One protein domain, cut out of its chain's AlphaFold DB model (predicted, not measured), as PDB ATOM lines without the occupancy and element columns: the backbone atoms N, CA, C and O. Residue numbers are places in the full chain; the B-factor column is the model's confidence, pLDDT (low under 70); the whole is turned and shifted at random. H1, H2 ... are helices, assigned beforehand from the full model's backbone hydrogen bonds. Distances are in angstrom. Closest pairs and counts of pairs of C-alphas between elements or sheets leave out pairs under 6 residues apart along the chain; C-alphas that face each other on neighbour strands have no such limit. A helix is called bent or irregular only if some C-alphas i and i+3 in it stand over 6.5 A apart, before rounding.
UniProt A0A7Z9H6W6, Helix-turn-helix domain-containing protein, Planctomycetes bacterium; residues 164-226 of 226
ATOM      1  N   GLU A 164     -10.645  -4.343 -24.206       82.06
ATOM      2  CA  GLU A 164     -11.808  -4.075 -23.364       82.06
ATOM      3  C   GLU A 164     -12.392  -5.372 -22.801       82.06
ATOM      4  O   GLU A 164     -12.684  -5.420 -21.611       82.06
ATOM      5  N   GLU A 165     -12.435  -6.457 -23.579       80.56
ATOM      6  CA  GLU A 165     -12.868  -7.772 -23.092       80.56
ATOM      7  C   GLU A 165     -12.013  -8.244 -21.914       80.56
ATOM      8  O   GLU A 165     -12.538  -8.704 -20.900       80.56
ATOM      9  N   ARG A 166     -10.688  -8.072 -22.002       79.69
ATOM     10  CA  ARG A 166      -9.768  -8.407 -20.904       79.69
ATOM     11  C   ARG A 166     -10.017  -7.559 -19.662       79.69
ATOM     12  O   ARG A 166      -9.916  -8.075 -18.551       79.69
ATOM     13  N   ILE A 167     -10.327  -6.276 -19.839       85.25
ATOM     14  CA  ILE A 167     -10.649  -5.379 -18.725       85.25
ATOM     15  C   ILE A 167     -11.957  -5.829 -18.073       85.25
ATOM     16  O   ILE A 167     -11.982  -6.032 -16.863       85.25
ATOM     17  N   LEU A 168     -13.012  -6.047 -18.859       83.19
ATOM     18  CA  LEU A 168     -14.315  -6.493 -18.365       83.19
ATOM     19  C   LEU A 168     -14.215  -7.832 -17.637       83.19
ATOM     20  O   LEU A 168     -14.776  -7.992 -16.556       83.19
ATOM     21  N   GLU A 169     -13.461  -8.778 -18.189       85.06
ATOM     22  CA  GLU A 169     -13.236 -10.073 -17.559       85.06
ATOM     23  C   GLU A 169     -12.468  -9.948 -16.238       85.06
ATOM     24  O   GLU A 169     -12.806 -10.610 -15.255       85.06
ATOM     25  N   GLY A 170     -11.483  -9.050 -16.186       85.50
ATOM     26  CA  GLY A 170     -10.798  -8.693 -14.948       85.50
ATOM     27  C   GLY A 170     -11.752  -8.100 -13.910       85.50
ATOM     28  O   GLY A 170     -11.748  -8.544 -12.766       85.50
ATOM     29  N   LEU A 171     -12.606  -7.153 -14.315       86.75
ATOM     30  CA  LEU A 171     -13.584  -6.490 -13.446       86.75
ATOM     31  C   LEU A 171     -14.639  -7.463 -12.903       86.75
ATOM     32  O   LEU A 171     -14.956  -7.423 -11.712       86.75
ATOM     33  N   ARG A 172     -15.150  -8.377 -13.741       84.62
ATOM     34  CA  ARG A 172     -16.119  -9.409 -13.332       84.62
ATOM     35  C   ARG A 172     -15.561 -10.335 -12.251       84.62
ATOM     36  O   ARG A 172     -16.304 -10.750 -11.365       84.62
ATOM     37  N   LYS A 173     -14.260 -10.627 -12.308       88.69
ATOM     38  CA  LYS A 173     -13.557 -11.534 -11.387       88.69
ATOM     39  C   LYS A 173     -13.055 -10.872 -10.102       88.69
ATOM     40  O   LYS A 173     -12.435 -11.554  -9.290       88.69
ATOM     41  N   LEU A 174     -13.290  -9.574  -9.899       87.31
ATOM     42  CA  LEU A 174     -12.856  -8.905  -8.673       87.31
ATOM     43  C   LEU A 174     -13.632  -9.417  -7.450       87.31
ATOM     44  O   LEU A 174     -14.868  -9.497  -7.454       87.31
ATOM     45  N   ASP A 175     -12.886  -9.718  -6.390       89.94
ATOM     46  CA  ASP A 175     -13.417  -9.970  -5.053       89.94
ATOM     47  C   ASP A 175     -13.971  -8.673  -4.421       89.94
ATOM     48  O   ASP A 175     -13.855  -7.575  -4.977       89.94
ATOM     49  N   PHE A 176     -14.649  -8.805  -3.279       84.56
ATOM     50  CA  PHE A 176     -15.313  -7.679  -2.614       84.56
ATOM     51  C   PHE A 176     -14.327  -6.570  -2.215       84.56
ATOM     52  O   PHE A 176     -14.590  -5.395  -2.460       84.56
ATOM     53  N   GLU A 177     -13.168  -6.937  -1.669       82.69
ATOM     54  CA  GLU A 177     -12.151  -5.979  -1.227       82.69
ATOM     55  C   GLU A 177     -11.565  -5.183  -2.398       82.69
ATOM     56  O   GLU A 177     -11.444  -3.959  -2.322       82.69
ATOM     57  N   ARG A 178     -11.262  -5.839  -3.526       85.56
ATOM     58  CA  ARG A 178     -10.760  -5.145  -4.720       85.56
ATOM     59  C   ARG A 178     -11.826  -4.272  -5.372       85.56
ATOM     60  O   ARG A 178     -11.476  -3.237  -5.932       85.56
ATOM     61  N   LYS A 179     -13.105  -4.658  -5.311       85.00
ATOM     62  CA  LYS A 179     -14.222  -3.816  -5.779       85.00
ATOM     63  C   LYS A 179     -14.332  -2.540  -4.958       85.00
ATOM     64  O   LYS A 179     -14.399  -1.465  -5.542       85.00
ATOM     65  N   LEU A 180     -14.270  -2.662  -3.633       82.50
ATOM     66  CA  LEU A 180     -14.292  -1.521  -2.723       82.50
ATOM     67  C   LEU A 180     -13.099  -0.585  -2.969       82.50
ATOM     68  O   LEU A 180     -13.258   0.633  -3.030       82.50
ATOM     69  N   LEU A 181     -11.905  -1.149  -3.183       81.50
ATOM     70  CA  LEU A 181     -10.720  -0.371  -3.541       81.50
ATOM     71  C   LEU A 181     -10.891   0.352  -4.884       81.50
ATOM     72  O   LEU A 181     -10.541   1.525  -4.997       81.50
ATOM     73  N   LEU A 182     -11.420  -0.332  -5.901       84.31
ATOM     74  CA  LEU A 182     -11.669   0.263  -7.214       84.31
ATOM     75  C   LEU A 182     -12.674   1.416  -7.122       84.31
ATOM     76  O   LEU A 182     -12.441   2.464  -7.715       84.31
ATOM     77  N   GLU A 183     -13.754   1.245  -6.363       81.81
ATOM     78  CA  GLU A 183     -14.744   2.294  -6.119       81.81
ATOM     79  C   GLU A 183     -14.106   3.524  -5.461       81.81
ATOM     80  O   GLU A 183     -14.241   4.637  -5.973       81.81
ATOM     81  N   ALA A 184     -13.327   3.321  -4.397       80.50
ATOM     82  CA  ALA A 184     -12.607   4.395  -3.722       80.50
ATOM     83  C   ALA A 184     -11.616   5.116  -4.656       80.50
ATOM     84  O   ALA A 184     -11.466   6.335  -4.589       80.50
ATOM     85  N   VAL A 185     -10.957   4.383  -5.560       83.06
ATOM     86  CA  VAL A 185     -10.053   4.956  -6.570       83.06
ATOM     87  C   VAL A 185     -10.814   5.767  -7.621       83.06
ATOM     88  O   VAL A 185     -10.335   6.822  -8.029       83.06
ATOM     89  N   LEU A 186     -11.985   5.303  -8.061       81.12
ATOM     90  CA  LEU A 186     -12.810   6.008  -9.046       81.12
ATOM     91  C   LEU A 186     -13.439   7.286  -8.476       81.12
ATOM     92  O   LEU A 186     -13.632   8.248  -9.217       81.12
ATOM     93  N   GLN A 187     -13.745   7.301  -7.178       81.19
ATOM     94  CA  GLN A 187     -14.311   8.458  -6.477       81.19
ATOM     95  C   GLN A 187     -13.238   9.416  -5.926       81.19
ATOM     96  O   GLN A 187     -13.539  10.563  -5.597       81.19
ATOM     97  N   GLY A 188     -11.987   8.964  -5.811       82.31
ATOM     98  CA  GLY A 188     -10.891   9.742  -5.243       82.31
ATOM     99  C   GLY A 188     -10.425  10.893  -6.139       82.31
ATOM    100  O   GLY A 188     -10.420  10.803  -7.368       82.31
ATOM    101  N   HIS A 189      -9.951  11.981  -5.523       83.50
ATOM    102  CA  HIS A 189      -9.288  13.050  -6.268       83.50
ATOM    103  C   HIS A 189      -8.022  12.499  -6.936       83.50
ATOM    104  O   HIS A 189      -7.253  11.751  -6.324       83.50
ATOM    105  N   ARG A 190      -7.772  12.894  -8.190       80.81
ATOM    106  CA  ARG A 190      -6.644  12.397  -9.000       80.81
ATOM    107  C   ARG A 190      -5.314  12.432  -8.242       80.81
ATOM    108  O   ARG A 190      -4.527  11.493  -8.349       80.81
ATOM    109  N   ASP A 191      -5.072  13.494  -7.482       79.44
ATOM    110  CA  ASP A 191      -3.827  13.680  -6.729       79.44
ATOM    111  C   ASP A 191      -3.698  12.727  -5.537       79.44
ATOM    112  O   ASP A 191      -2.590  12.304  -5.212       79.44
ATOM    113  N   ASP A 192      -4.812  12.346  -4.914       80.62
ATOM    114  CA  ASP A 192      -4.831  11.421  -3.780       80.62
ATOM    115  C   ASP A 192      -4.664   9.980  -4.242       80.62
ATOM    116  O   ASP A 192      -3.888   9.235  -3.649       80.62
ATOM    117  N   VAL A 193      -5.283   9.612  -5.365       83.06
ATOM    118  CA  VAL A 193      -5.051   8.316  -6.016       83.06
ATOM    119  C   VAL A 193      -3.591   8.199  -6.452       83.06
ATOM    120  O   VAL A 193      -2.935   7.192  -6.192       83.06
ATOM    121  N   ARG A 194      -3.044   9.247  -7.079       80.38
ATOM    122  CA  ARG A 194      -1.630   9.290  -7.482       80.38
ATOM    123  C   ARG A 194      -0.692   9.203  -6.281       80.38
ATOM    124  O   ARG A 194       0.320   8.507  -6.365       80.38
ATOM    125  N   PHE A 195      -1.029   9.858  -5.174       80.50
ATOM    126  CA  PHE A 195      -0.278   9.754  -3.928       80.50
ATOM    127  C   PHE A 195      -0.368   8.346  -3.329       80.50
ATOM    128  O   PHE A 195       0.667   7.765  -3.032       80.50
ATOM    129  N   ALA A 196      -1.553   7.741  -3.249       80.25
ATOM    130  CA  ALA A 196      -1.730   6.372  -2.765       80.25
ATOM    131  C   ALA A 196      -0.934   5.355  -3.601       80.25
ATOM    132  O   ALA A 196      -0.227   4.517  -3.047       80.25
ATOM    133  N   VAL A 197      -0.964   5.474  -4.932       80.75
ATOM    134  CA  VAL A 197      -0.156   4.640  -5.839       80.75
ATOM    135  C   VAL A 197       1.344   4.834  -5.584       80.75
ATOM    136  O   VAL A 197       2.089   3.857  -5.541       80.75
ATOM    137  N   PHE A 198       1.791   6.074  -5.363       79.81
ATOM    138  CA  PHE A 198       3.179   6.380  -5.002       79.81
ATOM    139  C   PHE A 198       3.597   5.750  -3.660       79.81
ATOM    140  O   PHE A 198       4.687   5.177  -3.570       79.81
ATOM    141  N   LEU A 199       2.725   5.792  -2.645       79.25
ATOM    142  CA  LEU A 199       2.956   5.163  -1.339       79.25
ATOM    143  C   LEU A 199       3.038   3.638  -1.444       79.25
ATOM    144  O   LEU A 199       3.972   3.038  -0.917       79.25
ATOM    145  N   LEU A 200       2.107   3.014  -2.172       78.31
ATOM    146  CA  LEU A 200       2.088   1.564  -2.398       78.31
ATOM    147  C   LEU A 200       3.328   1.081  -3.165       78.31
ATOM    148  O   LEU A 200       3.830  -0.012  -2.915       78.31
ATOM    149  N   GLY A 201       3.862   1.910  -4.066       73.31
ATOM    150  CA  GLY A 201       5.127   1.656  -4.758       73.31
ATOM    151  C   GLY A 201       6.380   1.869  -3.899       73.31
ATOM    152  O   GLY A 201       7.490   1.714  -4.411       73.31
ATOM    153  N   GLY A 202       6.236   2.259  -2.627       65.31
ATOM    154  CA  GLY A 202       7.353   2.545  -1.724       65.31
ATOM    155  C   GLY A 202       8.253   3.676  -2.223       65.31
ATOM    156  O   GLY A 202       9.472   3.592  -2.086       65.31
ATOM    157  N   GLY A 203       7.683   4.678  -2.900       58.84
ATOM    158  CA  GLY A 203       8.437   5.793  -3.486       58.84
ATOM    159  C   GLY A 203       9.284   5.426  -4.713       58.84
ATOM    160  O   GLY A 203      10.056   6.250  -5.207       58.84
ATOM    161  N   LYS A 204       9.159   4.197  -5.238       61.31
ATOM    162  CA  LYS A 204       9.879   3.768  -6.443       61.31
ATOM    163  C   LYS A 204       9.288   4.389  -7.709       61.31
ATOM    164  O   LYS A 204       8.154   4.861  -7.760       61.31
ATOM    165  N   ASN A 205      10.106   4.384  -8.757       54.41
ATOM    166  CA  ASN A 205       9.845   5.009 -10.047       54.41
ATOM    167  C   ASN A 205       8.697   4.289 -10.788       54.41
ATOM    168  O   ASN A 205       8.930   3.385 -11.583       54.41
ATOM    169  N   LEU A 206       7.450   4.669 -10.501       62.19
ATOM    170  CA  LEU A 206       6.277   4.187 -11.230       62.19
ATOM    171  C   LEU A 206       6.222   4.846 -12.625       62.19
ATOM    172  O   LEU A 206       6.415   6.067 -12.732       62.19
ATOM    173  N   PRO A 207       5.976   4.077 -13.703       64.88
ATOM    174  CA  PRO A 207       5.825   4.640 -15.042       64.88
ATOM    175  C   PRO A 207       4.651   5.633 -15.071       64.88
ATOM    176  O   PRO A 207       3.584   5.360 -14.528       64.88
ATOM    177  N   GLY A 208       4.856   6.804 -15.686       68.25
ATOM    178  CA  GLY A 208       3.821   7.840 -15.828       68.25
ATOM    179  C   GLY A 208       3.827   8.970 -14.788       68.25
ATOM    180  O   GLY A 208       2.914   9.795 -14.804       68.25
ATOM    181  N   PHE A 209       4.839   9.037 -13.914       74.56
ATOM    182  CA  PHE A 209       5.079  10.174 -13.012       74.56
ATOM    183  C   PHE A 209       6.291  10.999 -13.466       74.56
ATOM    184  O   PHE A 209       7.363  10.430 -13.710       74.56
ATOM    185  N   SER A 210       6.165  12.329 -13.528       79.81
ATOM    186  CA  SER A 210       7.303  13.215 -13.843       79.81
ATOM    187  C   SER A 210       8.326  13.277 -12.689       79.81
ATOM    188  O   SER A 210       8.075  12.768 -11.593       79.81
ATOM    189  N   LYS A 211       9.514  13.862 -12.913       79.06
ATOM    190  CA  LYS A 211      10.517  14.051 -11.841       79.06
ATOM    191  C   LYS A 211      10.030  15.059 -10.793       79.06
ATOM    192  O   LYS A 211      10.248  14.875  -9.599       79.06
ATOM    193  N   GLU A 212       9.337  16.093 -11.246       80.50
ATOM    194  CA  GLU A 212       8.768  17.178 -10.451       80.50
ATOM    195  C   GLU A 212       7.578  16.679  -9.627       80.50
ATOM    196  O   GLU A 212       7.521  16.930  -8.425       80.50
ATOM    197  N   GLU A 213       6.680  15.894 -10.238       77.94
ATOM    198  CA  GLU A 213       5.562  15.251  -9.535       77.94
ATOM    199  C   GLU A 213       6.067  14.374  -8.384       77.94
ATOM    200  O   GLU A 213       5.559  14.464  -7.269       77.94
ATOM    201  N   LYS A 214       7.119  13.579  -8.610       77.75
ATOM    202  CA  LYS A 214       7.730  12.745  -7.562       77.75
ATOM    203  C   LYS A 214       8.282  13.564  -6.409       77.75
ATOM    204  O   LYS A 214       8.071  13.195  -5.261       77.75
ATOM    205  N   LYS A 215       8.965  14.676  -6.696       82.56
ATOM    206  CA  LYS A 215       9.496  15.565  -5.655       82.56
ATOM    207  C   LYS A 215       8.369  16.115  -4.778       82.56
ATOM    208  O   LYS A 215       8.503  16.144  -3.558       82.56
ATOM    209  N   THR A 216       7.251  16.496  -5.392       85.81
ATOM    210  CA  THR A 216       6.058  16.987  -4.689       85.81
ATOM    211  C   THR A 216       5.404  15.896  -3.838       85.81
ATOM    212  O   THR A 216       5.075  16.138  -2.678       85.81
ATOM    213  N   LEU A 217       5.253  14.683  -4.378       83.06
ATOM    214  CA  LEU A 217       4.666  13.549  -3.657       83.06
ATOM    215  C   LEU A 217       5.567  13.068  -2.509       83.06
ATOM    216  O   LEU A 217       5.060  12.809  -1.422       83.06
ATOM    217  N   GLN A 218       6.889  13.030  -2.703       83.19
ATOM    218  CA  GLN A 218       7.849  12.705  -1.645       83.19
ATOM    219  C   GLN A 218       7.809  13.745  -0.520       83.19
ATOM    220  O   GLN A 218       7.713  13.377   0.643       83.19
ATOM    221  N   ALA A 219       7.777  15.042  -0.847       84.56
ATOM    222  CA  ALA A 219       7.639  16.093   0.161       84.56
ATOM    223  C   ALA A 219       6.312  15.992   0.940       84.56
ATOM    224  O   ALA A 219       6.272  16.252   2.144       84.56
ATOM    225  N   ARG A 220       5.221  15.594   0.266       83.88
ATOM    226  CA  ARG A 220       3.924  15.322   0.904       83.88
ATOM    227  C   ARG A 220       3.998  14.110   1.841       83.88
ATOM    228  O   ARG A 220       3.427  14.177   2.925       83.88
ATOM    229  N   PHE A 221       4.708  13.048   1.452       80.88
ATOM    230  CA  PHE A 221       4.958  11.879   2.301       80.88
ATOM    231  C   PHE A 221       5.773  12.246   3.542       80.88
ATOM    232  O   PHE A 221       5.294  12.034   4.651       80.88
ATOM    233  N   ASP A 222       6.927  12.894   3.362       82.75
ATOM    234  CA  ASP A 222       7.824  13.275   4.460       82.75
ATOM    235  C   ASP A 222       7.131  14.194   5.482       82.75
ATOM    236  O   ASP A 222       7.427  14.143   6.675       82.75
ATOM    237  N   LYS A 223       6.188  15.035   5.025       83.12
ATOM    238  CA  LYS A 223       5.349  15.882   5.887       83.12
ATOM    239  C   LYS A 223       4.298  15.086   6.666       83.12
ATOM    240  O   LYS A 223       3.963  15.485   7.771       83.12
ATOM    241  N   ALA A 224       3.747  14.022   6.086       75.19
ATOM    242  CA  ALA A 224       2.728  13.192   6.727       75.19
ATOM    243  C   ALA A 224       3.318  12.213   7.758       75.19
ATOM    244  O   ALA A 224       2.596  11.744   8.632       75.19
ATOM    245  N   THR A 225       4.613  11.902   7.651       73.38
ATOM    246  CA  THR A 225       5.344  10.997   8.556       73.38
ATOM    247  C   THR A 225       6.166  11.712   9.639       73.38
ATOM    248  O   THR A 225       6.893  11.042  10.371       73.38
ATOM    249  N   ARG A 226       6.102  13.048   9.724       58.62
ATOM    250  CA  ARG A 226       6.687  13.865  10.804       58.62
ATOM    251  C   ARG A 226       5.625  14.247  11.821       58.62
ATOM    252  O   ARG A 226       5.985  14.289  13.014       58.62
TER     253      ARG A 226
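This is residues 164 to 226 of the 226 residues of the protein "Helix-turn-helix domain-containing protein" of Planctomycetes bacterium (UniProt A0A7Z9H6W6). Four helices are strung one after another in a loose, open zigzag with few contacts: H1 and H4 stand at the two far ends of the long axis and run nearly the same way, while H2 and H3 lie between them and run across that direction. Residues 164 to 170 of H1 stick out at one end, and at the other end H4 crosses H3, the ten-residue loop from 201 to 210 swinging out between these two. The printed part has 63 residues with four named helices in the order H1, H2, H3, H4 and no named strand, and its class is all helix. It is loose, with a radius of gyration of the C-alphas of 14.3 A, and elongated, spanning 39 by 23 by 19 A.

The printed part begins with H1, residues 164 to 172, whose first C-alpha, that of Glu 164, is at (-11.808, -4.075, -23.364). H2 follows at residues 176 to 187 and measures 16.6 A from first to last C-alpha. H3 takes residues 190 to 200, 15.4 A long, beginning with C-alpha 190 at (-6.644, 12.397, -9.000). H4, residues 211 to 224, is the longest helix with 14 residues and 20.2 A, and it ends with C-alpha 224 at (2.728, 13.192, 6.727). No helix is bent or irregular.

H1 touches no helix, and its residues 164 to 170 stand free. It is apart from H2, but only just, with their closest C-alphas 8.1 A apart. H2 and H3 are close but not clearly touching: their closest C-alphas, those of Val 185 and Val 193, are 6.1 A apart. These two helices run opposite ways at a steep tilt of 42 degrees. H3 and H4 only just touch, with 3 pairs of C-alphas within 8 A, and H4 does so with residues 217 to 221 alone. Their closest C-alphas are those of Phe 195 and Leu 217, 6.2 A apart, and their lines are about perpendicular at 75 degrees. H1 is apart from H3 and from H4, and H2 is apart from H4. In H1, H2, H3 and H4 every backbone O i to N i+4 pair is within hydrogen-bond range.

The two C-alphas farthest apart are those of Glu 165 and Arg 226, at 44.7 A, and Arg 226 is the chain's last residue. The printed part has no cut. The links from H1 to H2, 3 residues, and from H2 to H3, 2 residues, are tight, and the link from H3 to H4, 10 residues, is short; no link is long. The mean pLDDT of the printed part is 79.3, and the model's confidence is under 70 at residues 202 to 208 and at residue 226.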